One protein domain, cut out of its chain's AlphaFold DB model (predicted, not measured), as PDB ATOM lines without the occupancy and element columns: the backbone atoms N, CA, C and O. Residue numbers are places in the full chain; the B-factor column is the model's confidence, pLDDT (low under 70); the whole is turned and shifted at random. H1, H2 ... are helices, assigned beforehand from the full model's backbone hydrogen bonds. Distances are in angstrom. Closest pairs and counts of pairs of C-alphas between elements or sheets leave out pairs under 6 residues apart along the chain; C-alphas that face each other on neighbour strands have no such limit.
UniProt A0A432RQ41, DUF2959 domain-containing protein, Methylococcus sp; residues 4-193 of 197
ATOM      1  N   GLU A   4      -6.009 -11.894 -33.082       55.09
ATOM      2  CA  GLU A   4      -5.648 -12.536 -31.807       55.09
ATOM      3  C   GLU A   4      -4.558 -13.608 -31.972       55.09
ATOM      4  O   GLU A   4      -3.605 -13.662 -31.194       55.09
ATOM      5  N   SER A   5      -4.628 -14.417 -33.036       61.28
ATOM      6  CA  SER A   5      -3.595 -15.411 -33.352       61.28
ATOM      7  C   SER A   5      -2.245 -14.760 -33.672       61.28
ATOM      8  O   SER A   5      -1.206 -15.346 -33.365       61.28
ATOM      9  N   LEU A   6      -2.236 -13.563 -34.266       59.84
ATOM     10  CA  LEU A   6      -1.012 -12.836 -34.613       59.84
ATOM     11  C   LEU A   6      -0.349 -12.217 -33.374       59.84
ATOM     12  O   LEU A   6       0.860 -12.379 -33.199       59.84
ATOM     13  N   GLY A   7      -1.126 -11.614 -32.468       62.91
ATOM     14  CA  GLY A   7      -0.608 -11.043 -31.219       62.91
ATOM     15  C   GLY A   7       0.018 -12.090 -30.287       62.91
ATOM     16  O   GLY A   7       1.061 -11.847 -29.673       62.91
ATOM     17  N   HIS A   8      -0.556 -13.297 -30.215       72.75
ATOM     18  CA  HIS A   8       0.075 -14.422 -29.511       72.75
ATOM     19  C   HIS A   8       1.366 -14.886 -30.200       72.75
ATOM     20  O   HIS A   8       2.367 -15.117 -29.522       72.75
ATOM     21  N   THR A   9       1.379 -14.924 -31.536       81.00
ATOM     22  CA  THR A   9       2.561 -15.318 -32.321       81.00
ATOM     23  C   THR A   9       3.737 -14.359 -32.101       81.00
ATOM     24  O   THR A   9       4.867 -14.815 -31.930       81.00
ATOM     25  N   LYS A  10       3.502 -13.040 -32.033       84.56
ATOM     26  CA  LYS A  10       4.580 -12.064 -31.784       84.56
ATOM     27  C   LYS A  10       5.122 -12.113 -30.362       84.56
ATOM     28  O   LYS A  10       6.328 -11.982 -30.177       84.56
ATOM     29  N   ARG A  11       4.269 -12.331 -29.355       88.69
ATOM     30  CA  ARG A  11       4.744 -12.539 -27.974       88.69
ATOM     31  C   ARG A  11       5.622 -13.786 -27.878       88.69
ATOM     32  O   ARG A  11       6.693 -13.720 -27.280       88.69
ATOM     33  N   ASP A  12       5.222 -14.876 -28.530       90.00
ATOM     34  CA  ASP A  12       6.030 -16.096 -28.591       90.00
ATOM     35  C   ASP A  12       7.351 -15.854 -29.355       90.00
ATOM     36  O   ASP A  12       8.405 -16.346 -28.944       90.00
ATOM     37  N   GLU A  13       7.352 -15.043 -30.422       93.06
ATOM     38  CA  GLU A  13       8.594 -14.622 -31.083       93.06
ATOM     39  C   GLU A  13       9.499 -13.809 -30.145       93.06
ATOM     40  O   GLU A  13      10.692 -14.107 -30.053       93.06
ATOM     41  N   VAL A  14       8.956 -12.826 -29.419       93.88
ATOM     42  CA  VAL A  14       9.713 -12.023 -28.447       93.88
ATOM     43  C   VAL A  14      10.374 -12.918 -27.405       93.88
ATOM     44  O   VAL A  14      11.589 -12.832 -27.224       93.88
ATOM     45  N   VAL A  15       9.619 -13.827 -26.782       95.06
ATOM     46  CA  VAL A  15      10.167 -14.781 -25.805       95.06
ATOM     47  C   VAL A  15      11.294 -15.602 -26.433       95.06
ATOM     48  O   VAL A  15      12.391 -15.663 -25.882       95.06
ATOM     49  N   ASN A  16      11.091 -16.149 -27.634       95.56
ATOM     50  CA  ASN A  16      12.122 -16.915 -28.336       95.56
ATOM     51  C   ASN A  16      13.401 -16.103 -28.613       95.56
ATOM     52  O   ASN A  16      14.509 -16.636 -28.501       95.56
ATOM     53  N   ARG A  17      13.289 -14.820 -28.983       96.31
ATOM     54  CA  ARG A  17      14.463 -13.952 -29.192       96.31
ATOM     55  C   ARG A  17      15.199 -13.681 -27.888       96.31
ATOM     56  O   ARG A  17      16.427 -13.751 -27.876       96.31
ATOM     57  N   VAL A  18      14.466 -13.418 -26.810       96.88
ATOM     58  CA  VAL A  18      15.043 -13.137 -25.490       96.88
ATOM     59  C   VAL A  18      15.741 -14.376 -24.927       96.88
ATOM     60  O   VAL A  18      16.870 -14.253 -24.455       96.88
ATOM     61  N   VAL A  19      15.155 -15.572 -25.074       97.31
ATOM     62  CA  VAL A  19      15.810 -16.849 -24.728       97.31
ATOM     63  C   VAL A  19      17.137 -16.991 -25.472       97.31
ATOM     64  O   VAL A  19      18.174 -17.200 -24.850       97.31
ATOM     65  N   ARG A  20      17.145 -16.800 -26.796       96.75
ATOM     66  CA  ARG A  20      18.378 -16.915 -27.595       96.75
ATOM     67  C   ARG A  20      19.437 -15.884 -27.203       96.75
ATOM     68  O   ARG A  20      20.625 -16.191 -27.237       96.75
ATOM     69  N   ALA A  21      19.028 -14.666 -26.849       96.44
ATOM     70  CA  ALA A  21      19.946 -13.638 -26.369       96.44
ATOM     71  C   ALA A  21      20.541 -14.003 -25.001       96.44
ATOM     72  O   ALA A  21      21.754 -13.918 -24.821       96.44
ATOM     73  N   ARG A  22      19.711 -14.485 -24.069       97.25
ATOM     74  CA  ARG A  22      20.147 -15.004 -22.766       97.25
ATOM     75  C   ARG A  22      21.141 -16.155 -22.923       97.25
ATOM     76  O   ARG A  22      22.195 -16.135 -22.298       97.25
ATOM     77  N   ASP A  23      20.837 -17.124 -23.778       96.62
ATOM     78  CA  ASP A  23      21.692 -18.295 -23.986       96.62
ATOM     79  C   ASP A  23      23.035 -17.905 -24.634       96.62
ATOM     80  O   ASP A  23      24.083 -18.450 -24.286       96.62
ATOM     81  N   SER A  24      23.034 -16.904 -25.524       96.31
ATOM     82  CA  SER A  24      24.266 -16.323 -26.072       96.31
ATOM     83  C   SER A  24      25.108 -15.626 -24.997       96.31
ATOM     84  O   SER A  24      26.325 -15.806 -24.976       96.31
ATOM     85  N   LEU A  25      24.483 -14.890 -24.071       94.75
ATOM     86  CA  LEU A  25      25.174 -14.277 -22.930       94.75
ATOM     87  C   LEU A  25      25.777 -15.337 -21.995       94.75
ATOM     88  O   LEU A  25      26.918 -15.187 -21.560       94.75
ATOM     89  N   GLU A  26      25.052 -16.425 -21.721       96.44
ATOM     90  CA  GLU A  26      25.550 -17.562 -20.934       96.44
ATOM     91  C   GLU A  26      26.755 -18.241 -21.600       96.44
ATOM     92  O   GLU A  26      27.789 -18.462 -20.960       96.44
ATOM     93  N   SER A  27      26.664 -18.510 -22.907       94.75
ATOM     94  CA  SER A  27      27.769 -19.090 -23.674       94.75
ATOM     95  C   SER A  27      28.993 -18.170 -23.683       94.75
ATOM     96  O   SER A  27      30.100 -18.610 -23.363       94.75
ATOM     97  N   ALA A  28      28.800 -16.880 -23.968       93.81
ATOM     98  CA  ALA A  28      29.873 -15.893 -23.971       93.81
ATOM     99  C   ALA A  28      30.552 -15.795 -22.595       93.81
ATOM    100  O   ALA A  28      31.781 -15.831 -22.519       93.81
ATOM    101  N   LYS A  29      29.775 -15.767 -21.503       94.81
ATOM    102  CA  LYS A  29      30.286 -15.787 -20.121       94.81
ATOM    103  C   LYS A  29      31.200 -16.988 -19.872       94.81
ATOM    104  O   LYS A  29      32.273 -16.828 -19.293       94.81
ATOM    105  N   GLY A  30      30.789 -18.181 -20.310       93.56
ATOM    106  CA  GLY A  30      31.599 -19.397 -20.212       93.56
ATOM    107  C   GLY A  30      32.920 -19.276 -20.972       93.56
ATOM    108  O   GLY A  30      33.981 -19.532 -20.409       93.56
ATOM    109  N   HIS A  31      32.866 -18.803 -22.217       92.12
ATOM    110  CA  HIS A  31      34.062 -18.625 -23.038       92.12
ATOM    111  C   HIS A  31      35.036 -17.598 -22.457       92.12
ATOM    112  O   HIS A  31      36.219 -17.900 -22.371       92.12
ATOM    113  N   PHE A  32      34.577 -16.441 -21.967       90.75
ATOM    114  CA  PHE A  32      35.478 -15.466 -21.334       90.75
ATOM    115  C   PHE A  32      36.137 -16.005 -20.057       90.75
ATOM    116  O   PHE A  32      37.302 -15.701 -19.797       90.75
ATOM    117  N   LYS A  33      35.442 -16.851 -19.282       91.62
ATOM    118  CA  LYS A  33      36.042 -17.552 -18.133       91.62
ATOM    119  C   LYS A  33      37.134 -18.528 -18.576       91.62
ATOM    120  O   LYS A  33      38.224 -18.511 -18.007       91.62
ATOM    121  N   THR A  34      36.871 -19.341 -19.598       90.38
ATOM    122  CA  THR A  34      37.864 -20.269 -20.168       90.38
ATOM    123  C   THR A  34      39.064 -19.529 -20.753       90.38
ATOM    124  O   THR A  34      40.210 -19.932 -20.542       90.38
ATOM    125  N   ALA A  35      38.813 -18.412 -21.429       86.94
ATOM    126  CA  ALA A  35      39.828 -17.559 -22.015       86.94
ATOM    127  C   ALA A  35      40.744 -16.968 -20.925       86.94
ATOM    128  O   ALA A  35      41.965 -17.089 -21.027       86.94
ATOM    129  N   LEU A  36      40.172 -16.437 -19.833       86.69
ATOM    130  CA  LEU A  36      40.936 -15.962 -18.673       86.69
ATOM    131  C   LEU A  36      41.748 -17.086 -18.023       86.69
ATOM    132  O   LEU A  36      42.931 -16.905 -17.756       86.69
ATOM    133  N   TYR A  37      41.144 -18.257 -17.809       86.44
ATOM    134  CA  TYR A  37      41.838 -19.408 -17.228       86.44
ATOM    135  C   TYR A  37      43.043 -19.842 -18.078       86.44
ATOM    136  O   TYR A  37      44.136 -20.055 -17.556       86.44
ATOM    137  N   THR A  38      42.864 -19.914 -19.399       81.94
ATOM    138  CA  THR A  38      43.927 -20.272 -20.351       81.94
ATOM    139  C   THR A  38      45.041 -19.227 -20.364       81.94
ATOM    140  O   THR A  38      46.223 -19.565 -20.490       81.94
ATOM    141  N   PHE A  39      44.673 -17.957 -20.203       77.31
ATOM    142  CA  PHE A  39      45.611 -16.850 -20.104       77.31
ATOM    143  C   PHE A  39      46.433 -16.925 -18.810       77.31
ATOM    144  O   PHE A  39      47.659 -16.908 -18.883       77.31
ATOM    145  N   SER A  40      45.800 -17.154 -17.655       78.88
ATOM    146  CA  SER A  40      46.500 -17.341 -16.373       78.88
ATOM    147  C   SER A  40      47.420 -18.567 -16.374       78.88
ATOM    148  O   SER A  40      48.573 -18.492 -15.965       78.88
ATOM    149  N   ALA A  41      46.969 -19.697 -16.927       78.56
ATOM    150  CA  ALA A  41      47.795 -20.903 -17.030       78.56
ATOM    151  C   ALA A  41      49.025 -20.719 -17.942       78.56
ATOM    152  O   ALA A  41      49.982 -21.485 -17.869       78.56
ATOM    153  N   THR A  42      48.997 -19.723 -18.831       69.88
ATOM    154  CA  THR A  42      50.135 -19.377 -19.690       69.88
ATOM    155  C   THR A  42      51.182 -18.545 -18.954       69.88
ATOM    156  O   THR A  42      52.355 -18.609 -19.317       69.88
ATOM    157  N   SER A  43      50.793 -17.791 -17.925       65.12
ATOM    158  CA  SER A  43      51.734 -16.976 -17.159       65.12
ATOM    159  C   SER A  43      52.478 -17.748 -16.076       65.12
ATOM    160  O   SER A  43      53.621 -17.420 -15.800       65.12
ATOM    161  N   ASP A  44      51.904 -18.813 -15.512       62.94
ATOM    162  CA  ASP A  44      52.550 -19.641 -14.468       62.94
ATOM    163  C   ASP A  44      53.622 -20.606 -15.028       62.94
ATOM    164  O   ASP A  44      53.809 -21.737 -14.577       62.94
ATOM    165  N   PHE A  45      54.319 -20.170 -16.071       63.00
ATOM    166  CA  PHE A  45      55.168 -20.991 -16.916       63.00
ATOM    167  C   PHE A  45      56.450 -21.468 -16.204       63.00
ATOM    168  O   PHE A  45      57.301 -20.664 -15.842       63.00
ATOM    169  N   ASN A  46      56.628 -22.795 -16.114       54.28
ATOM    170  CA  ASN A  46      57.856 -23.482 -15.664       54.28
ATOM    171  C   ASN A  46      58.334 -24.571 -16.661       54.28
ATOM    172  O   ASN A  46      59.042 -25.505 -16.289       54.28
ATOM    173  N   GLY A  47      57.946 -24.476 -17.941       56.59
ATOM    174  CA  GLY A  47      58.357 -25.414 -18.998       56.59
ATOM    175  C   GLY A  47      57.248 -25.744 -20.008       56.59
ATOM    176  O   GLY A  47      56.087 -25.890 -19.643       56.59
ATOM    177  N   GLY A  48      57.609 -25.853 -21.294       63.12
ATOM    178  CA  GLY A  48      56.698 -26.087 -22.429       63.12
ATOM    179  C   GLY A  48      57.075 -25.260 -23.669       63.12
ATOM    180  O   GLY A  48      58.015 -24.473 -23.633       63.12
ATOM    181  N   SER A  49      56.357 -25.410 -24.790       71.31
ATOM    182  CA  SER A  49      56.568 -24.548 -25.968       71.31
ATOM    183  C   SER A  49      55.673 -23.306 -25.875       71.31
ATOM    184  O   SER A  49      54.446 -23.413 -25.916       71.31
ATOM    185  N   LEU A  50      56.270 -22.113 -25.784       74.31
ATOM    186  CA  LEU A  50      55.554 -20.825 -25.789       74.31
ATOM    187  C   LEU A  50      54.660 -20.668 -27.038       74.31
ATOM    188  O   LEU A  50      53.590 -20.063 -26.990       74.31
ATOM    189  N   LYS A  51      55.047 -21.322 -28.140       79.00
ATOM    190  CA  LYS A  51      54.244 -21.461 -29.363       79.00
ATOM    191  C   LYS A  51      52.904 -22.167 -29.112       79.00
ATOM    192  O   LYS A  51      51.894 -21.749 -29.669       79.00
ATOM    193  N   THR A  52      52.867 -23.205 -28.278       81.56
ATOM    194  CA  THR A  52      51.632 -23.933 -27.934       81.56
ATOM    195  C   THR A  52      50.655 -23.030 -27.189       81.56
ATOM    196  O   THR A  52      49.465 -23.023 -27.496       81.56
ATOM    197  N   HIS A  53      51.152 -22.243 -26.238       75.94
ATOM    198  CA  HIS A  53      50.330 -21.297 -25.489       75.94
ATOM    199  C   HIS A  53      49.796 -20.178 -26.377       75.94
ATOM    200  O   HIS A  53      48.597 -19.915 -26.370       75.94
ATOM    201  N   TYR A  54      50.653 -19.594 -27.218       82.06
ATOM    202  CA  TYR A  54      50.229 -18.626 -28.226       82.06
ATOM    203  C   TYR A  54      49.076 -19.162 -29.092       82.06
ATOM    204  O   TYR A  54      48.080 -18.466 -29.282       82.06
ATOM    205  N   LEU A  55      49.175 -20.402 -29.586       85.88
ATOM    206  CA  LEU A  55      48.120 -21.005 -30.407       85.88
ATOM    207  C   LEU A  55      46.798 -21.151 -29.640       85.88
ATOM    208  O   LEU A  55      45.747 -20.851 -30.202       85.88
ATOM    209  N   LYS A  56      46.848 -21.542 -28.361       85.62
ATOM    210  CA  LYS A  56      45.657 -21.617 -27.501       85.62
ATOM    211  C   LYS A  56      45.027 -20.241 -27.288       85.62
ATOM    212  O   LYS A  56      43.832 -20.081 -27.493       85.62
ATOM    213  N   LEU A  57      45.823 -19.227 -26.955       83.25
ATOM    214  CA  LEU A  57      45.320 -17.864 -26.751       83.25
ATOM    215  C   LEU A  57      44.713 -17.267 -28.013       83.25
ATOM    216  O   LEU A  57      43.665 -16.628 -27.958       83.25
ATOM    217  N   LYS A  58      45.335 -17.526 -29.165       89.50
ATOM    218  CA  LYS A  58      44.777 -17.144 -30.458       89.50
ATOM    219  C   LYS A  58      43.405 -17.795 -30.689       89.50
ATOM    220  O   LYS A  58      42.481 -17.109 -31.119       89.50
ATOM    221  N   GLN A  59      43.256 -19.083 -30.380       92.56
ATOM    222  CA  GLN A  59      41.982 -19.798 -30.511       92.56
ATOM    223  C   GLN A  59      40.898 -19.246 -29.568       92.56
ATOM    224  O   GLN A  59      39.747 -19.072 -29.982       92.56
ATOM    225  N   GLU A  60      41.255 -18.931 -28.322       89.31
ATOM    226  CA  GLU A  60      40.333 -18.321 -27.355       89.31
ATOM    227  C   GLU A  60      39.898 -16.916 -27.788       89.31
ATOM    228  O   GLU A  60      38.720 -16.570 -27.675       89.31
ATOM    229  N   LEU A  61      40.807 -16.122 -28.364       89.44
ATOM    230  CA  LEU A  61      40.488 -14.815 -28.939       89.44
ATOM    231  C   LEU A  61      39.498 -14.929 -30.108       89.44
ATOM    232  O   LEU A  61      38.511 -14.190 -30.155       89.44
ATOM    233  N   GLU A  62      39.740 -15.843 -31.050       93.25
ATOM    234  CA  GLU A  62      38.851 -16.066 -32.199       93.25
ATOM    235  C   GLU A  62      37.454 -16.516 -31.747       93.25
ATOM    236  O   GLU A  62      36.437 -16.037 -32.259       93.25
ATOM    237  N   THR A  63      37.394 -17.398 -30.748       93.44
ATOM    238  CA  THR A  63      36.136 -17.882 -30.169       93.44
ATOM    239  C   THR A  63      35.395 -16.763 -29.444       93.44
ATOM    240  O   THR A  63      34.218 -16.531 -29.718       93.44
ATOM    241  N   SER A  64      36.084 -16.008 -28.588       90.56
ATOM    242  CA  SER A  64      35.499 -14.890 -27.840       90.56
ATOM    243  C   SER A  64      34.992 -13.784 -28.774       90.56
ATOM    244  O   SER A  64      33.916 -13.232 -28.552       90.56
ATOM    245  N   SER A  65      35.701 -13.517 -29.876       93.56
ATOM    246  CA  SER A  65      35.274 -12.553 -30.902       93.56
ATOM    247  C   SER A  65      33.987 -12.993 -31.608       93.56
ATOM    248  O   SER A  65      33.105 -12.178 -31.874       93.56
ATOM    249  N   ARG A  66      33.838 -14.294 -31.884       95.69
ATOM    250  CA  ARG A  66      32.604 -14.844 -32.464       95.69
ATOM    251  C   ARG A  66      31.429 -14.731 -31.496       95.69
ATOM    252  O   ARG A  66      30.344 -14.338 -31.908       95.69
ATOM    253  N   GLN A  67      31.657 -15.034 -30.218       92.81
ATOM    254  CA  GLN A  67      30.639 -14.894 -29.174       92.81
ATOM    255  C   GLN A  67      30.209 -13.433 -28.996       92.81
ATOM    256  O   GLN A  67      29.019 -13.158 -28.876       92.81
ATOM    257  N   ALA A  68      31.150 -12.487 -29.069       92.56
ATOM    258  CA  ALA A  68      30.853 -11.055 -29.061       92.56
ATOM    259  C   ALA A  68      29.887 -10.657 -30.187       92.56
ATOM    260  O   ALA A  68      28.884  -9.978 -29.955       92.56
ATOM    261  N   GLN A  69      30.168 -11.122 -31.408       95.81
ATOM    262  CA  GLN A  69      29.334 -10.845 -32.576       95.81
ATOM    263  C   GLN A  69      27.939 -11.470 -32.456       95.81
ATOM    264  O   GLN A  69      26.946 -10.858 -32.862       95.81
ATOM    265  N   GLU A  70      27.859 -12.681 -31.901       96.12
ATOM    266  CA  GLU A  70      26.594 -13.365 -31.650       96.12
ATOM    267  C   GLU A  70      25.749 -12.578 -30.643       96.12
ATOM    268  O   GLU A  70      24.612 -12.236 -30.960       96.12
ATOM    269  N   VAL A  71      26.325 -12.184 -29.498       95.88
ATOM    270  CA  VAL A  71      25.647 -11.348 -28.490       95.88
ATOM    271  C   VAL A  71      25.092 -10.081 -29.140       95.88
ATOM    272  O   VAL A  71      23.893  -9.822 -29.055       95.88
ATOM    273  N   SER A  72      25.924  -9.349 -29.883       97.00
ATOM    274  CA  SER A  72      25.522  -8.121 -30.582       97.00
ATOM    275  C   SER A  72      24.362  -8.347 -31.563       97.00
ATOM    276  O   SER A  72      23.412  -7.567 -31.652       97.00
ATOM    277  N   THR A  73      24.390  -9.464 -32.294       97.88
ATOM    278  CA  THR A  73      23.329  -9.837 -33.241       97.88
ATOM    279  C   THR A  73      22.029 -10.193 -32.528       97.88
ATOM    280  O   THR A  73      20.947  -9.837 -33.001       97.88
ATOM    281  N   ARG A  74      22.111 -10.871 -31.381       96.88
ATOM    282  CA  ARG A  74      20.934 -11.224 -30.585       96.88
ATOM    283  C   ARG A  74      20.294 -10.006 -29.934       96.88
ATOM    284  O   ARG A  74      19.070  -9.926 -29.970       96.88
ATOM    285  N   ILE A  75      21.089  -9.060 -29.434       97.75
ATOM    286  CA  ILE A  75      20.599  -7.796 -28.865       97.75
ATOM    287  C   ILE A  75      19.757  -7.044 -29.901       97.75
ATOM    288  O   ILE A  75      18.570  -6.828 -29.667       97.75
ATOM    289  N   ARG A  76      20.307  -6.797 -31.099       98.19
ATOM    290  CA  ARG A  76      19.557  -6.172 -32.206       98.19
ATOM    291  C   ARG A  76      18.278  -6.927 -32.564       98.19
ATOM    292  O   ARG A  76      17.253  -6.330 -32.884       98.19
ATOM    293  N   GLY A  77      18.336  -8.258 -32.527       97.44
ATOM    294  CA  GLY A  77      17.177  -9.110 -32.774       97.44
ATOM    295  C   GLY A  77      16.061  -8.910 -31.749       97.44
ATOM    296  O   GLY A  77      14.901  -8.871 -32.144       97.44
ATOM    297  N   VAL A  78      16.403  -8.773 -30.464       97.56
ATOM    298  CA  VAL A  78      15.450  -8.478 -29.380       97.56
ATOM    299  C   VAL A  78      14.845  -7.087 -29.560       97.56
ATOM    300  O   VAL A  78      13.627  -6.953 -29.479       97.56
ATOM    301  N   GLU A  79      15.659  -6.073 -29.859       98.25
ATOM    302  CA  GLU A  79      15.175  -4.703 -30.085       98.25
ATOM    303  C   GLU A  79      14.122  -4.644 -31.193       98.25
ATOM    304  O   GLU A  79      13.044  -4.084 -30.997       98.25
ATOM    305  N   ALA A  80      14.409  -5.279 -32.333       97.44
ATOM    306  CA  ALA A  80      13.527  -5.264 -33.493       97.44
ATOM    307  C   ALA A  80      12.158  -5.898 -33.200       97.44
ATOM    308  O   ALA A  80      11.123  -5.313 -33.523       97.44
ATOM    309  N   VAL A  81      12.131  -7.080 -32.570       95.88
ATOM    310  CA  VAL A  81      10.858  -7.769 -32.292       95.88
ATOM    311  C   VAL A  81      10.064  -7.097 -31.174       95.88
ATOM    312  O   VAL A  81       8.838  -7.054 -31.244       95.88
ATOM    313  N   CYS A  82      10.739  -6.533 -30.167       95.69
ATOM    314  CA  CYS A  82      10.078  -5.808 -29.086       95.69
ATOM    315  C   CYS A  82       9.470  -4.497 -29.589       95.69
ATOM    316  O   CYS A  82       8.335  -4.190 -29.232       95.69
ATOM    317  N   ALA A  83      10.183  -3.754 -30.444       96.38
ATOM    318  CA  ALA A  83       9.641  -2.561 -31.089       96.38
ATOM    319  C   ALA A  83       8.374  -2.899 -31.889       96.38
ATOM    320  O   ALA A  83       7.318  -2.329 -31.632       96.38
ATOM    321  N   ALA A  84       8.441  -3.921 -32.751       94.62
ATOM    322  CA  ALA A  84       7.296  -4.356 -33.549       94.62
ATOM    323  C   ALA A  84       6.096  -4.822 -32.702       94.62
ATOM    324  O   ALA A  84       4.948  -4.571 -33.075       94.62
ATOM    325  N   LEU A  85       6.341  -5.499 -31.571       93.06
ATOM    326  CA  LEU A  85       5.287  -5.888 -30.631       93.06
ATOM    327  C   LEU A  85       4.638  -4.657 -29.988       93.06
ATOM    328  O   LEU A  85       3.414  -4.589 -29.899       93.06
ATOM    329  N   PHE A  86       5.435  -3.702 -29.507       95.25
ATOM    330  CA  PHE A  86       4.901  -2.532 -28.814       95.25
ATOM    331  C   PHE A  86       4.146  -1.590 -29.746       95.25
ATOM    332  O   PHE A  86       3.119  -1.061 -29.327       95.25
ATOM    333  N   ASP A  87       4.615  -1.418 -30.980       94.88
ATOM    334  CA  ASP A  87       3.935  -0.596 -31.981       94.88
ATOM    335  C   ASP A  87       2.563  -1.187 -32.333       94.88
ATOM    336  O   ASP A  87       1.558  -0.476 -32.338       94.88
ATOM    337  N   GLU A  88       2.484  -2.504 -32.559       90.75
ATOM    338  CA  GLU A  88       1.199  -3.166 -32.809       90.75
ATOM    339  C   GLU A  88       0.268  -3.075 -31.599       90.75
ATOM    340  O   GLU A  88      -0.899  -2.719 -31.749       90.75
ATOM    341  N   TRP A  89       0.780  -3.337 -30.397       93.31
ATOM    342  CA  TRP A  89      -0.037  -3.279 -29.187       93.31
ATOM    343  C   TRP A  89      -0.609  -1.866 -28.964       93.31
ATOM    344  O   TRP A  89      -1.763  -1.715 -28.564       93.31
ATOM    345  N   GLU A  90       0.140  -0.803 -29.273       93.88
ATOM    346  CA  GLU A  90      -0.393   0.564 -29.221       93.88
ATOM    347  C   GLU A  90      -1.513   0.825 -30.226       93.88
ATOM    348  O   GLU A  90      -2.485   1.506 -29.881       93.88
ATOM    349  N   LEU A  91      -1.413   0.272 -31.434       93.19
ATOM    350  CA  LEU A  91      -2.485   0.359 -32.426       93.19
ATOM    351  C   LEU A  91      -3.736  -0.382 -31.939       93.19
ATOM    352  O   LEU A  91      -4.833   0.172 -31.982       93.19
ATOM    353  N   GLU A  92      -3.578  -1.584 -31.384       90.00
ATOM    354  CA  GLU A  92      -4.687  -2.378 -30.839       90.00
ATOM    355  C   GLU A  92      -5.373  -1.686 -29.651       90.00
ATOM    356  O   GLU A  92      -6.595  -1.751 -29.504       90.00
ATOM    357  N   LEU A  93      -4.631  -0.927 -28.832       92.31
ATOM    358  CA  LEU A  93      -5.221  -0.109 -27.762       92.31
ATOM    359  C   LEU A  93      -6.238   0.918 -28.286       92.31
ATOM    360  O   LEU A  93      -7.156   1.307 -27.548       92.31
ATOM    361  N   ALA A  94      -6.096   1.389 -29.528       92.44
ATOM    362  CA  ALA A  94      -7.046   2.310 -30.146       92.44
ATOM    363  C   ALA A  94      -8.366   1.625 -30.533       92.44
ATOM    364  O   ALA A  94      -9.399   2.291 -30.529       92.44
ATOM    365  N   GLU A  95      -8.349   0.313 -30.777       92.56
ATOM    366  CA  GLU A  95      -9.506  -0.464 -31.244       92.56
ATOM    367  C   GLU A  95     -10.458  -0.888 -30.107       92.56
ATOM    368  O   GLU A  95     -11.607  -1.254 -30.354       92.56
ATOM    369  N   TYR A  96     -10.028  -0.807 -28.840       89.69
ATOM    370  CA  TYR A  96     -10.888  -1.150 -27.703       89.69
ATOM    371  C   TYR A  96     -12.067  -0.182 -27.528       89.69
ATOM    372  O   TYR A  96     -11.883   0.999 -27.221       89.69
ATOM    373  N   ASN A  97     -13.282  -0.739 -27.547       92.81
ATOM    374  CA  ASN A  97     -14.511  -0.046 -27.145       92.81
ATOM    375  C   ASN A  97     -14.747  -0.087 -25.620       92.81
ATOM    376  O   ASN A  97     -15.271   0.860 -25.034       92.81
ATOM    377  N   ASN A  98     -14.343  -1.175 -24.951       95.56
ATOM    378  CA  ASN A  98     -14.492  -1.325 -23.503       95.56
ATOM    379  C   ASN A  98     -13.375  -0.567 -22.761       95.56
ATOM    380  O   ASN A  98     -12.198  -0.928 -22.838       95.56
ATOM    381  N   ARG A  99     -13.753   0.469 -21.999       94.44
ATOM    382  CA  ARG A  99     -12.814   1.325 -21.251       94.44
ATOM    383  C   ARG A  99     -12.004   0.565 -20.201       94.44
ATOM    384  O   ARG A  99     -10.826   0.874 -20.026       94.44
ATOM    385  N   GLN A 100     -12.607  -0.411 -19.524       92.62
ATOM    386  CA  GLN A 100     -11.924  -1.193 -18.496       92.62
ATOM    387  C   GLN A 100     -10.856  -2.091 -19.125       92.62
ATOM    388  O   GLN A 100      -9.705  -2.058 -18.695       92.62
ATOM    389  N   LEU A 101     -11.207  -2.812 -20.196       91.38
ATOM    390  CA  LEU A 101     -10.254  -3.654 -20.931       91.38
ATOM    391  C   LEU A 101      -9.105  -2.824 -21.521       91.38
ATOM    392  O   LEU A 101      -7.940  -3.191 -21.371       91.38
ATOM    393  N   LYS A 102      -9.414  -1.654 -22.096       92.06
ATOM    394  CA  LYS A 102      -8.401  -0.710 -22.591       92.06
ATOM    395  C   LYS A 102      -7.442  -0.256 -21.491       92.06
ATOM    396  O   LYS A 102      -6.235  -0.194 -21.716       92.06
ATOM    397  N   SER A 103      -7.964   0.073 -20.308       93.88
ATOM    398  CA  SER A 103      -7.148   0.497 -19.165       93.88
ATOM    399  C   SER A 103      -6.206  -0.616 -18.700       93.88
ATOM    400  O   SER A 103      -5.012  -0.370 -18.524       93.88
ATOM    401  N   THR A 104      -6.717  -1.844 -18.566       92.06
ATOM    402  CA  THR A 104      -5.916  -3.020 -18.193       92.06
ATOM    403  C   THR A 104      -4.816  -3.299 -19.219       92.06
ATOM    404  O   THR A 104      -3.645  -3.401 -18.855       92.06
ATOM    405  N   SER A 105      -5.162  -3.337 -20.509       92.25
ATOM    406  CA  SER A 105      -4.207  -3.581 -21.599       92.25
ATOM    407  C   SER A 105      -3.118  -2.496 -21.653       92.25
ATOM    408  O   SER A 105      -1.927  -2.790 -21.764       92.25
ATOM    409  N   LYS A 106      -3.485  -1.223 -21.435       94.31
ATOM    410  CA  LYS A 106      -2.524  -0.109 -21.345       94.31
ATOM    411  C   LYS A 106      -1.559  -0.260 -20.164       94.31
ATOM    412  O   LYS A 106      -0.381   0.085 -20.288       94.31
ATOM    413  N   GLN A 107      -2.035  -0.748 -19.019       94.81
ATOM    414  CA  GLN A 107      -1.184  -1.010 -17.856       94.81
ATOM    415  C   GLN A 107      -0.181  -2.135 -18.138       94.81
ATOM    416  O   GLN A 107       0.997  -1.983 -17.813       94.81
ATOM    417  N   GLN A 108      -0.617  -3.211 -18.794       92.69
ATOM    418  CA  GLN A 108       0.252  -4.320 -19.199       92.69
ATOM    419  C   GLN A 108       1.334  -3.862 -20.187       92.69
ATOM    420  O   GLN A 108       2.514  -4.130 -19.963       92.69
ATOM    421  N   LEU A 109       0.972  -3.083 -21.216       94.19
ATOM    422  CA  LEU A 109       1.941  -2.499 -22.151       94.19
ATOM    423  C   LEU A 109       2.980  -1.637 -21.417       94.19
ATOM    424  O   LEU A 109       4.183  -1.734 -21.673       94.19
ATOM    425  N   LYS A 110       2.531  -0.797 -20.476       96.19
ATOM    426  CA  LYS A 110       3.427   0.040 -19.667       96.19
ATOM    427  C   LYS A 110       4.409  -0.813 -18.860       96.19
ATOM    428  O   LYS A 110       5.596  -0.492 -18.833       96.19
ATOM    429  N   GLN A 111       3.931  -1.884 -18.229       96.00
ATOM    430  CA  GLN A 111       4.772  -2.805 -17.468       96.00
ATOM    431  C   GLN A 111       5.783  -3.513 -18.382       96.00
ATOM    432  O   GLN A 111       6.981  -3.472 -18.109       96.00
ATOM    433  N   ALA A 112       5.340  -4.059 -19.517       95.62
ATOM    434  CA  ALA A 112       6.216  -4.723 -20.481       95.62
ATOM    435  C   ALA A 112       7.344  -3.793 -20.963       95.62
ATOM    436  O   ALA A 112       8.513  -4.180 -20.956       95.62
ATOM    437  N   ARG A 113       7.032  -2.528 -21.278       97.12
ATOM    438  CA  ARG A 113       8.032  -1.513 -21.660       97.12
ATOM    439  C   ARG A 113       9.043  -1.209 -20.554       97.12
ATOM    440  O   ARG A 113      10.214  -0.976 -20.847       97.12
ATOM    441  N   GLN A 114       8.624  -1.209 -19.287       97.88
ATOM    442  CA  GLN A 114       9.534  -1.002 -18.155       97.88
ATOM    443  C   GLN A 114      10.520  -2.163 -17.995       97.88
ATOM    444  O   GLN A 114      11.709  -1.928 -17.786       97.88
ATOM    445  N   HIS A 115      10.048  -3.406 -18.115       97.56
ATOM    446  CA  HIS A 115      10.915  -4.584 -18.094       97.56
ATOM    447  C   HIS A 115      11.855  -4.609 -19.310       97.56
ATOM    448  O   HIS A 115      13.063  -4.753 -19.137       97.56
ATOM    449  N   TYR A 116      11.341  -4.341 -20.512       97.88
ATOM    450  CA  TYR A 116      12.155  -4.235 -21.726       97.88
ATOM    451  C   TYR A 116      13.267  -3.184 -21.605       97.88
ATOM    452  O   TYR A 116      14.413  -3.451 -21.957       97.88
ATOM    453  N   LYS A 117      12.963  -1.997 -21.062       98.44
ATOM    454  CA  LYS A 117      13.965  -0.938 -20.887       98.44
ATOM    455  C   LYS A 117      15.121  -1.385 -19.990       98.44
ATOM    456  O   LYS A 117      16.269  -1.068 -20.284       98.44
ATOM    457  N   ARG A 118      14.833  -2.107 -18.902       98.44
ATOM    458  CA  ARG A 118      15.878  -2.649 -18.019       98.44
ATOM    459  C   ARG A 118      16.722  -3.700 -18.734       98.44
ATOM    460  O   ARG A 118      17.947  -3.603 -18.705       98.44
ATOM    461  N   LEU A 119      16.065  -4.617 -19.446       98.31
ATOM    462  CA  LEU A 119      16.712  -5.639 -20.264       98.31
ATOM    463  C   LEU A 119      17.695  -5.040 -21.271       98.31
ATOM    464  O   LEU A 119      18.869  -5.408 -21.269       98.31
ATOM    465  N   ILE A 120      17.243  -4.102 -22.107       98.31
ATOM    466  CA  ILE A 120      18.081  -3.594 -23.197       98.31
ATOM    467  C   ILE A 120      19.265  -2.765 -22.681       98.31
ATOM    468  O   ILE A 120      20.373  -2.868 -23.203       98.31
ATOM    469  N   ILE A 121      19.070  -2.012 -21.590       98.56
ATOM    470  CA  ILE A 121      20.159  -1.289 -20.922       98.56
ATOM    471  C   ILE A 121      21.211  -2.272 -20.401       98.56
ATOM    472  O   ILE A 121      22.400  -2.067 -20.642       98.56
ATOM    473  N   ALA A 122      20.794  -3.335 -19.708       98.38
ATOM    474  CA  ALA A 122      21.719  -4.334 -19.183       98.38
ATOM    475  C   ALA A 122      22.500  -5.019 -20.319       98.38
ATOM    476  O   ALA A 122      23.729  -5.102 -20.261       98.38
ATOM    477  N   MET A 123      21.806  -5.414 -21.390       98.00
ATOM    478  CA  MET A 123      22.408  -6.041 -22.566       98.00
ATOM    479  C   MET A 123      23.482  -5.170 -23.225       98.00
ATOM    480  O   MET A 123      24.590  -5.651 -23.465       98.00
ATOM    481  N   HIS A 124      23.212  -3.882 -23.455       98.06
ATOM    482  CA  HIS A 124      24.222  -2.978 -24.012       98.06
ATOM    483  C   HIS A 124      25.380  -2.709 -23.052       98.06
ATOM    484  O   HIS A 124      26.515  -2.539 -23.494       98.06
ATOM    485  N   GLN A 125      25.144  -2.696 -21.737       97.31
ATOM    486  CA  GLN A 125      26.234  -2.601 -20.763       97.31
ATOM    487  C   GLN A 125      27.156  -3.823 -20.826       97.31
ATOM    488  O   GLN A 125      28.372  -3.666 -20.708       97.31
ATOM    489  N   ALA A 126      26.603  -5.025 -21.020       96.31
ATOM    490  CA  ALA A 126      27.397  -6.224 -21.251       96.31
ATOM    491  C   ALA A 126      28.164  -6.128 -22.579       96.31
ATOM    492  O   ALA A 126      29.381  -6.287 -22.583       96.31
ATOM    493  N   GLU A 127      27.490  -5.785 -23.681       96.00
ATOM    494  CA  GLU A 127      28.096  -5.617 -25.011       96.00
ATOM    495  C   GLU A 127      29.261  -4.611 -25.010       96.00
ATOM    496  O   GLU A 127      30.350  -4.910 -25.504       96.00
ATOM    497  N   ALA A 128      29.076  -3.450 -24.379       96.50
ATOM    498  CA  ALA A 128      30.096  -2.408 -24.291       96.50
ATOM    499  C   ALA A 128      31.360  -2.869 -23.545       96.50
ATOM    500  O   ALA A 128      32.456  -2.391 -23.835       96.50
ATOM    501  N   LYS A 129      31.231  -3.815 -22.606       95.56
ATOM    502  CA  LYS A 129      32.363  -4.401 -21.874       95.56
ATOM    503  C   LYS A 129      33.088  -5.499 -22.650       95.56
ATOM    504  O   LYS A 129      34.221  -5.817 -22.307       95.56
ATOM    505  N   ILE A 130      32.485  -6.057 -23.700       93.38
ATOM    506  CA  ILE A 130      33.132  -7.091 -24.516       93.38
ATOM    507  C   ILE A 130      34.292  -6.501 -25.330       93.38
ATOM    508  O   ILE A 130      35.383  -7.069 -25.356       93.38
ATOM    509  N   SER A 131      34.076  -5.351 -25.973       90.19
ATOM    510  CA  SER A 131      35.079  -4.712 -26.839       90.19
ATOM    511  C   SER A 131      36.443  -4.464 -26.174       90.19
ATOM    512  O   SER A 131      37.451  -4.850 -26.775       90.19
ATOM    513  N   PRO A 132      36.537  -3.863 -24.968       92.12
ATOM    514  CA  PRO A 132      37.831  -3.651 -24.319       92.12
ATOM    515  C   PRO A 132      38.530  -4.968 -23.961       92.12
ATOM    516  O   PRO A 132      39.726  -5.094 -24.212       92.12
ATOM    517  N   VAL A 133      37.792  -5.984 -23.491       91.69
ATOM    518  CA  VAL A 133      38.353  -7.314 -23.185       91.69
ATOM    519  C   VAL A 133      38.951  -7.966 -24.434       91.69
ATOM    520  O   VAL A 133      40.087  -8.436 -24.407       91.69
ATOM    521  N   ILE A 134      38.204  -7.975 -25.544       91.94
ATOM    522  CA  ILE A 134      38.669  -8.546 -26.819       91.94
ATOM    523  C   ILE A 134      39.882  -7.786 -27.353       91.94
ATOM    524  O   ILE A 134      40.817  -8.410 -27.853       91.94
ATOM    525  N   SER A 135      39.879  -6.456 -27.247       91.88
ATOM    526  CA  SER A 135      40.990  -5.619 -27.712       91.88
ATOM    527  C   SER A 135      42.260  -5.910 -26.919       91.88
ATOM    528  O   SER A 135      43.283  -6.231 -27.518       91.88
ATOM    529  N   ALA A 136      42.164  -5.936 -25.588       88.62
ATOM    530  CA  ALA A 136      43.291  -6.279 -24.732       88.62
ATOM    531  C   ALA A 136      43.822  -7.689 -25.044       88.62
ATOM    532  O   ALA A 136      45.017  -7.862 -25.261       88.62
ATOM    533  N   PHE A 137      42.949  -8.696 -25.176       86.75
ATOM    534  CA  PHE A 137      43.360 -10.050 -25.573       86.75
ATOM    535  C   PHE A 137      44.063 -10.086 -26.934       86.75
ATOM    536  O   PHE A 137      45.071 -10.777 -27.102       86.75
ATOM    537  N   LYS A 138      43.547  -9.338 -27.911       90.25
ATOM    538  CA  LYS A 138      44.127  -9.249 -29.252       90.25
ATOM    539  C   LYS A 138      45.534  -8.669 -29.222       90.25
ATOM    540  O   LYS A 138      46.415  -9.226 -29.880       90.25
ATOM    541  N   ASP A 139      45.751  -7.617 -28.444       89.12
ATOM    542  CA  ASP A 139      47.063  -6.991 -28.300       89.12
ATOM    543  C   ASP A 139      48.078  -7.969 -27.699       89.12
ATOM    544  O   ASP A 139      49.192  -8.093 -28.212       89.12
ATOM    545  N   GLN A 140      47.673  -8.772 -26.709       84.06
ATOM    546  CA  GLN A 140      48.547  -9.790 -26.113       84.06
ATOM    547  C   GLN A 140      48.899 -10.915 -27.090       84.06
ATOM    548  O   GLN A 140      50.058 -11.324 -27.188       84.06
ATOM    549  N   VAL A 141      47.926 -11.400 -27.866       86.06
ATOM    550  CA  VAL A 141      48.177 -12.412 -28.906       86.06
ATOM    551  C   VAL A 141      49.129 -11.869 -29.977       86.06
ATOM    552  O   VAL A 141      50.045 -12.578 -30.402       86.06
ATOM    553  N   LEU A 142      48.952 -10.615 -30.404       87.62
ATOM    554  CA  LEU A 142      49.839  -9.962 -31.371       87.62
ATOM    555  C   LEU A 142      51.250  -9.775 -30.814       87.62
ATOM    556  O   LEU A 142      52.221 -10.085 -31.502       87.62
ATOM    557  N   PHE A 143      51.375  -9.324 -29.570       83.69
ATOM    558  CA  PHE A 143      52.668  -9.139 -28.925       83.69
ATOM    559  C   PHE A 143      53.438 -10.461 -28.812       83.69
ATOM    560  O   PHE A 143      54.601 -10.540 -29.219       83.69
ATOM    561  N   LEU A 144      52.766 -11.526 -28.361       81.69
ATOM    562  CA  LEU A 144      53.344 -12.867 -28.265       81.69
ATOM    563  C   LEU A 144      53.801 -13.419 -29.612       81.69
ATOM    564  O   LEU A 144      54.848 -14.057 -29.680       81.69
ATOM    565  N   LYS A 145      53.064 -13.153 -30.695       84.44
ATOM    566  CA  LYS A 145      53.425 -13.606 -32.048       84.44
ATOM    567  C   LYS A 145      54.837 -13.168 -32.460       84.44
ATOM    568  O   LYS A 145      55.502 -13.895 -33.196       84.44
ATOM    569  N   HIS A 146      55.273 -11.992 -32.012       83.62
ATOM    570  CA  HIS A 146      56.550 -11.388 -32.399       83.62
ATOM    571  C   HIS A 146      57.648 -11.532 -31.338       83.62
ATOM    572  O   HIS A 146      58.823 -11.404 -31.670       83.62
ATOM    573  N   ASN A 147      57.285 -11.832 -30.089       76.50
ATOM    574  CA  ASN A 147      58.196 -11.782 -28.944       76.50
ATOM    575  C   ASN A 147      58.130 -13.073 -28.124       76.50
ATOM    576  O   ASN A 147      57.861 -13.048 -26.930       76.50
ATOM    577  N   LEU A 148      58.354 -14.232 -28.749       74.00
ATOM    578  CA  LEU A 148      58.340 -15.517 -28.043       74.00
ATOM    579  C   LEU A 148      59.608 -15.702 -27.175       74.00
ATOM    580  O   LEU A 148      60.491 -16.485 -27.518       74.00
ATOM    581  N   ASN A 149      59.707 -14.979 -26.057       72.94
ATOM    582  CA  ASN A 149      60.836 -15.019 -25.123       72.94
ATOM    583  C   ASN A 149      60.401 -14.801 -23.654       72.94
ATOM    584  O   ASN A 149      59.240 -14.512 -23.371       72.94
ATOM    585  N   ALA A 150      61.342 -14.936 -22.712       70.88
ATOM    586  CA  ALA A 150      61.075 -14.814 -21.274       70.88
ATOM    587  C   ALA A 150      60.605 -13.409 -20.842       70.88
ATOM    588  O   ALA A 150      59.788 -13.287 -19.935       70.88
ATOM    589  N   GLN A 151      61.064 -12.350 -21.518       73.69
ATOM    590  CA  GLN A 151      60.648 -10.975 -21.225       73.69
ATOM    591  C   GLN A 151      59.167 -10.750 -21.562       73.69
ATOM    592  O   GLN A 151      58.469 -10.051 -20.828       73.69
ATOM    593  N   ALA A 152      58.666 -11.394 -22.620       72.94
ATOM    594  CA  ALA A 152      57.254 -11.331 -22.970       72.94
ATOM    595  C   ALA A 152      56.343 -12.022 -21.946       72.94
ATOM    596  O   ALA A 152      55.201 -11.606 -21.769       72.94
ATOM    597  N   ILE A 153      56.842 -13.033 -21.230       70.31
ATOM    598  CA  ILE A 153      56.096 -13.693 -20.148       70.31
ATOM    599  C   ILE A 153      55.907 -12.732 -18.966       70.31
ATOM    600  O   ILE A 153      54.807 -12.620 -18.433       70.31
ATOM    601  N   SER A 154      56.936 -11.964 -18.598       73.38
ATOM    602  CA  SER A 154      56.832 -10.982 -17.510       73.38
ATOM    603  C   SER A 154      55.808  -9.876 -17.792       73.38
ATOM    604  O   SER A 154      55.041  -9.525 -16.896       73.38
ATOM    605  N   SER A 155      55.737  -9.358 -19.025       75.25
ATOM    606  CA  SER A 155      54.722  -8.360 -19.402       75.25
ATOM    607  C   SER A 155      53.296  -8.918 -19.365       75.25
ATOM    608  O   SER A 155      52.371  -8.204 -18.977       75.25
ATOM    609  N   LEU A 156      53.109 -10.208 -19.678       73.69
ATOM    610  CA  LEU A 156      51.793 -10.853 -19.604       73.69
ATOM    611  C   LEU A 156      51.220 -10.872 -18.183       73.69
ATOM    612  O   LEU A 156      50.017 -10.692 -18.023       73.69
ATOM    613  N   HIS A 157      52.046 -11.047 -17.144       73.56
ATOM    614  CA  HIS A 157      51.568 -11.068 -15.752       73.56
ATOM    615  C   HIS A 157      50.931  -9.748 -15.307       73.56
ATOM    616  O   HIS A 157      50.009  -9.749 -14.489       73.56
ATOM    617  N   GLN A 158      51.439  -8.614 -15.794       78.06
ATOM    618  CA  GLN A 158      50.883  -7.309 -15.451       78.06
ATOM    619  C   GLN A 158      49.533  -7.095 -16.141       78.06
ATOM    620  O   GLN A 158      48.570  -6.696 -15.488       78.06
ATOM    621  N   GLU A 159      49.456  -7.446 -17.420       80.62
ATOM    622  CA  GLU A 159      48.249  -7.327 -18.243       80.62
ATOM    623  C   GLU A 159      47.146  -8.300 -17.813       80.62
ATOM    624  O   GLU A 159      45.966  -7.954 -17.807       80.62
ATOM    625  N   LEU A 160      47.522  -9.489 -17.333       78.88
ATOM    626  CA  LEU A 160      46.613 -10.472 -16.742       78.88
ATOM    627  C   LEU A 160      45.744  -9.905 -15.626       78.88
ATOM    628  O   LEU A 160      44.568 -10.251 -15.529       78.88
ATOM    629  N   ARG A 161      46.308  -9.035 -14.781       82.19
ATOM    630  CA  ARG A 161      45.543  -8.418 -13.693       82.19
ATOM    631  C   ARG A 161      44.478  -7.477 -14.238       82.19
ATOM    632  O   ARG A 161      43.329  -7.571 -13.815       82.19
ATOM    633  N   THR A 162      44.841  -6.615 -15.187       85.81
ATOM    634  CA  THR A 162      43.910  -5.671 -15.820       85.81
ATOM    635  C   THR A 162      42.799  -6.418 -16.549       85.81
ATOM    636  O   THR A 162      41.620  -6.196 -16.283       85.81
ATOM    637  N   ILE A 163      43.162  -7.390 -17.388       86.50
ATOM    638  CA  ILE A 163      42.173  -8.145 -18.153       86.50
ATOM    639  C   ILE A 163      41.297  -9.014 -17.243       86.50
ATOM    640  O   ILE A 163      40.097  -9.145 -17.477       86.50
ATOM    641  N   GLY A 164      41.858  -9.580 -16.172       87.81
ATOM    642  CA  GLY A 164      41.086 -10.313 -15.171       87.81
ATOM    643  C   GLY A 164      39.995  -9.454 -14.525       87.81
ATOM    644  O   GLY A 164      38.869  -9.924 -14.352       87.81
ATOM    645  N   ILE A 165      40.293  -8.184 -14.231       91.25
ATOM    646  CA  ILE A 165      39.311  -7.220 -13.713       91.25
ATOM    647  C   ILE A 165      38.226  -6.945 -14.760       91.25
ATOM    648  O   ILE A 165      37.037  -7.034 -14.442       91.25
ATOM    649  N   ASP A 166      38.607  -6.665 -16.006       92.25
ATOM    650  CA  ASP A 166      37.647  -6.367 -17.075       92.25
ATOM    651  C   ASP A 166      36.728  -7.557 -17.377       92.25
ATOM    652  O   ASP A 166      35.518  -7.386 -17.539       92.25
ATOM    653  N   ILE A 167      37.269  -8.780 -17.366       91.81
ATOM    654  CA  ILE A 167      36.490 -10.012 -17.527       91.81
ATOM    655  C   ILE A 167      35.535 -10.214 -16.349       91.81
ATOM    656  O   ILE A 167      34.376 -10.567 -16.567       91.81
ATOM    657  N   ALA A 168      35.956  -9.954 -15.110       92.50
ATOM    658  CA  ALA A 168      35.062 -10.035 -13.956       92.50
ATOM    659  C   ALA A 168      33.899  -9.030 -14.062       92.50
ATOM    660  O   ALA A 168      32.742  -9.374 -13.797       92.50
ATOM    661  N   LEU A 169      34.182  -7.801 -14.505       95.19
ATOM    662  CA  LEU A 169      33.159  -6.783 -14.756       95.19
ATOM    663  C   LEU A 169      32.225  -7.168 -15.908       95.19
ATOM    664  O   LEU A 169      31.022  -6.907 -15.829       95.19
ATOM    665  N   LEU A 170      32.757  -7.787 -16.962       95.75
ATOM    666  CA  LEU A 170      31.980  -8.302 -18.084       95.75
ATOM    667  C   LEU A 170      31.033  -9.424 -17.641       95.75
ATOM    668  O   LEU A 170      29.841  -9.367 -17.934       95.75
ATOM    669  N   ILE A 171      31.541 -10.402 -16.887       94.50
ATOM    670  CA  ILE A 171      30.753 -11.515 -16.340       94.50
ATOM    671  C   ILE A 171      29.591 -10.979 -15.503       94.50
ATOM    672  O   ILE A 171      28.448 -11.379 -15.720       94.50
ATOM    673  N   LYS A 172      29.857 -10.016 -14.612       96.88
ATOM    674  CA  LYS A 172      28.816  -9.394 -13.786       96.88
ATOM    675  C   LYS A 172      27.747  -8.689 -14.629       96.88
ATOM    676  O   LYS A 172      26.560  -8.773 -14.321       96.88
ATOM    677  N   ALA A 173      28.144  -7.997 -15.699       97.69
ATOM    678  CA  ALA A 173      27.198  -7.346 -16.605       97.69
ATOM    679  C   ALA A 173      26.347  -8.360 -17.392       97.69
ATOM    680  O   ALA A 173      25.145  -8.148 -17.573       97.69
ATOM    681  N   MET A 174      26.938  -9.481 -17.818       97.44
ATOM    682  CA  MET A 174      26.210 -10.579 -18.463       97.44
ATOM    683  C   MET A 174      25.197 -11.214 -17.506       97.44
ATOM    684  O   MET A 174      24.040 -11.385 -17.880       97.44
ATOM    685  N   GLU A 175      25.589 -11.498 -16.263       97.56
ATOM    686  CA  GLU A 175      24.694 -12.044 -15.232       97.56
ATOM    687  C   GLU A 175      23.507 -11.113 -14.958       97.56
ATOM    688  O   GLU A 175      22.363 -11.564 -14.934       97.56
ATOM    689  N   ASN A 176      23.754  -9.803 -14.856       98.19
ATOM    690  CA  ASN A 176      22.682  -8.817 -14.734       98.19
ATOM    691  C   ASN A 176      21.738  -8.831 -15.950       98.19
ATOM    692  O   ASN A 176      20.520  -8.796 -15.799       98.19
ATOM    693  N   SER A 177      22.287  -8.941 -17.162       97.19
ATOM    694  CA  SER A 177      21.492  -9.022 -18.396       97.19
ATOM    695  C   SER A 177      20.616 -10.275 -18.447       97.19
ATOM    696  O   SER A 177      19.482 -10.215 -18.913       97.19
ATOM    697  N   ILE A 178      21.120 -11.405 -17.947       96.81
ATOM    698  CA  ILE A 178      20.383 -12.671 -17.854       96.81
ATOM    699  C   ILE A 178      19.223 -12.560 -16.854       96.81
ATOM    700  O   ILE A 178      18.125 -13.035 -17.144       96.81
ATOM    701  N   ILE A 179      19.437 -11.900 -15.711       98.12
ATOM    702  CA  ILE A 179      18.382 -11.639 -14.718       98.12
ATOM    703  C   ILE A 179      17.260 -10.797 -15.335       98.12
ATOM    704  O   ILE A 179      16.093 -11.179 -15.258       98.12
ATOM    705  N   GLU A 180      17.608  -9.692 -15.997       98.31
ATOM    706  CA  GLU A 180      16.616  -8.827 -16.643       98.31
ATOM    707  C   GLU A 180      15.909  -9.527 -17.815       98.31
ATOM    708  O   GLU A 180      14.725  -9.290 -18.056       98.31
ATOM    709  N   ALA A 181      16.598 -10.434 -18.520       97.44
ATOM    710  CA  ALA A 181      15.997 -11.235 -19.582       97.44
ATOM    711  C   ALA A 181      14.909 -12.158 -19.024       97.44
ATOM    712  O   ALA A 181      13.800 -12.182 -19.555       97.44
ATOM    713  N   ASN A 182      15.200 -12.868 -17.929       96.56
ATOM    714  CA  ASN A 182      14.222 -13.723 -17.254       96.56
ATOM    715  C   ASN A 182      13.031 -12.898 -16.745       96.56
ATOM    716  O   ASN A 182      11.892 -13.206 -17.082       96.56
ATOM    717  N   ALA A 183      13.284 -11.773 -16.067       96.38
ATOM    718  CA  ALA A 183      12.225 -10.902 -15.562       96.38
ATOM    719  C   ALA A 183      11.332 -10.313 -16.673       96.38
ATOM    720  O   ALA A 183      10.151 -10.042 -16.449       96.38
ATOM    721  N   PHE A 184      11.878 -10.057 -17.865       97.00
ATOM    722  CA  PHE A 184      11.082  -9.625 -19.013       97.00
ATOM    723  C   PHE A 184      10.254 -10.773 -19.603       97.00
ATOM    724  O   PHE A 184       9.078 -10.568 -19.903       97.00
ATOM    725  N   MET A 185      10.828 -11.973 -19.728       94.00
ATOM    726  CA  MET A 185      10.097 -13.153 -20.202       94.00
ATOM    727  C   MET A 185       8.930 -13.508 -19.281       94.00
ATOM    728  O   MET A 185       7.836 -13.758 -19.787       94.00
ATOM    729  N   ASP A 186       9.130 -13.461 -17.964       92.62
ATOM    730  CA  ASP A 186       8.073 -13.702 -16.978       92.62
ATOM    731  C   ASP A 186       6.935 -12.688 -17.156       92.62
ATOM    732  O   ASP A 186       5.779 -13.069 -17.327       92.62
ATOM    733  N   CYS A 187       7.270 -11.395 -17.270       92.88
ATOM    734  CA  CYS A 187       6.292 -10.326 -17.490       92.88
ATOM    735  C   CYS A 187       5.449 -10.538 -18.762       92.88
ATOM    736  O   CYS A 187       4.226 -10.398 -18.729       92.88
ATOM    737  N   VAL A 188       6.085 -10.881 -19.887       88.38
ATOM    738  CA  VAL A 188       5.388 -11.080 -21.171       88.38
ATOM    739  C   VAL A 188       4.580 -12.384 -21.179       88.38
ATOM    740  O   VAL A 188       3.530 -12.455 -21.821       88.38
ATOM    741  N   THR A 189       5.024 -13.405 -20.442       86.50
ATOM    742  CA  THR A 189       4.346 -14.707 -20.360       86.50
ATOM    743  C   THR A 189       3.151 -14.672 -19.407       86.50
ATOM    744  O   THR A 189       2.095 -15.198 -19.744       86.50
ATOM    745  N   GLU A 190       3.248 -13.998 -18.258       80.81
ATOM    746  CA  GLU A 190       2.119 -13.812 -17.331       80.81
ATOM    747  C   GLU A 190       0.946 -13.080 -17.997       80.81
ATOM    748  O   GLU A 190      -0.219 -13.412 -17.778       80.81
ATOM    749  N   GLN A 191       1.242 -12.144 -18.901       71.69
ATOM    750  CA  GLN A 191       0.230 -11.454 -19.707       71.69
ATOM    751  C   GLN A 191      -0.528 -12.393 -20.663       71.69
ATOM    752  O   GLN A 191      -1.643 -12.066 -21.063       71.69
ATOM    753  N   LYS A 192       0.033 -13.565 -21.007       66.50
ATOM    754  CA  LYS A 192      -0.630 -14.614 -21.806       66.50
ATOM    755  C   LYS A 192      -1.629 -15.439 -20.982       66.50
ATOM    756  O   LYS A 192      -2.562 -15.983 -21.561       66.50
ATOM    757  N   ALA A 193      -1.428 -15.554 -19.666       57.47
ATOM    758  CA  ALA A 193      -2.169 -16.470 -18.790       57.47
ATOM    759  C   ALA A 193      -3.444 -15.869 -18.169       57.47
ATOM    760  O   ALA A 193      -4.242 -16.597 -17.579       57.47
TER     761      ALA A 193
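AT A GLANCE: This is residues 4 to 193 of the 197 residues of the protein "DUF2959 domain-containing protein" of Methylococcus sp (UniProt A0A432RQ41). Four long helices, H1 to H4, run side by side in an up-and-down bundle, each against the one before. The printed part, 190 residues, is all helix in class. It is a loose rod spanning 77 by 23 by 22 A, with a radius of gyration of the C-alphas of 22.0 A.

IN THESE COORDINATES: H1 is residues 4 to 43, H2 50 to 95, H3 99 to 146 and H4 150 to 193. From first to last C-alpha they measure 59.4, 68.4, 71.4 and 63.3 A. C-alpha 4 is at (-5.648, -12.536, -31.807), C-alpha 193 at (-2.169, -16.470, -18.790). H4 has a kink of 37 degrees near residue 161.

HOW THE PARTS SIT: The hairpin H1 and H2 touch at a shallow tilt of 20 degrees, their closest C-alphas, Ala 21 and Arg 74, 5.0 A apart. H2 and H4 are apart. O i to N i+4 pairs are within hydrogen-bond range throughout H1, in 40 of 42 in H2, 40 of 44 in H3 and 35 of 40 in H4.

THE WHOLE: The printed part has no cut. pLDDT is under 70 for 13 residues, among them 42 to 48.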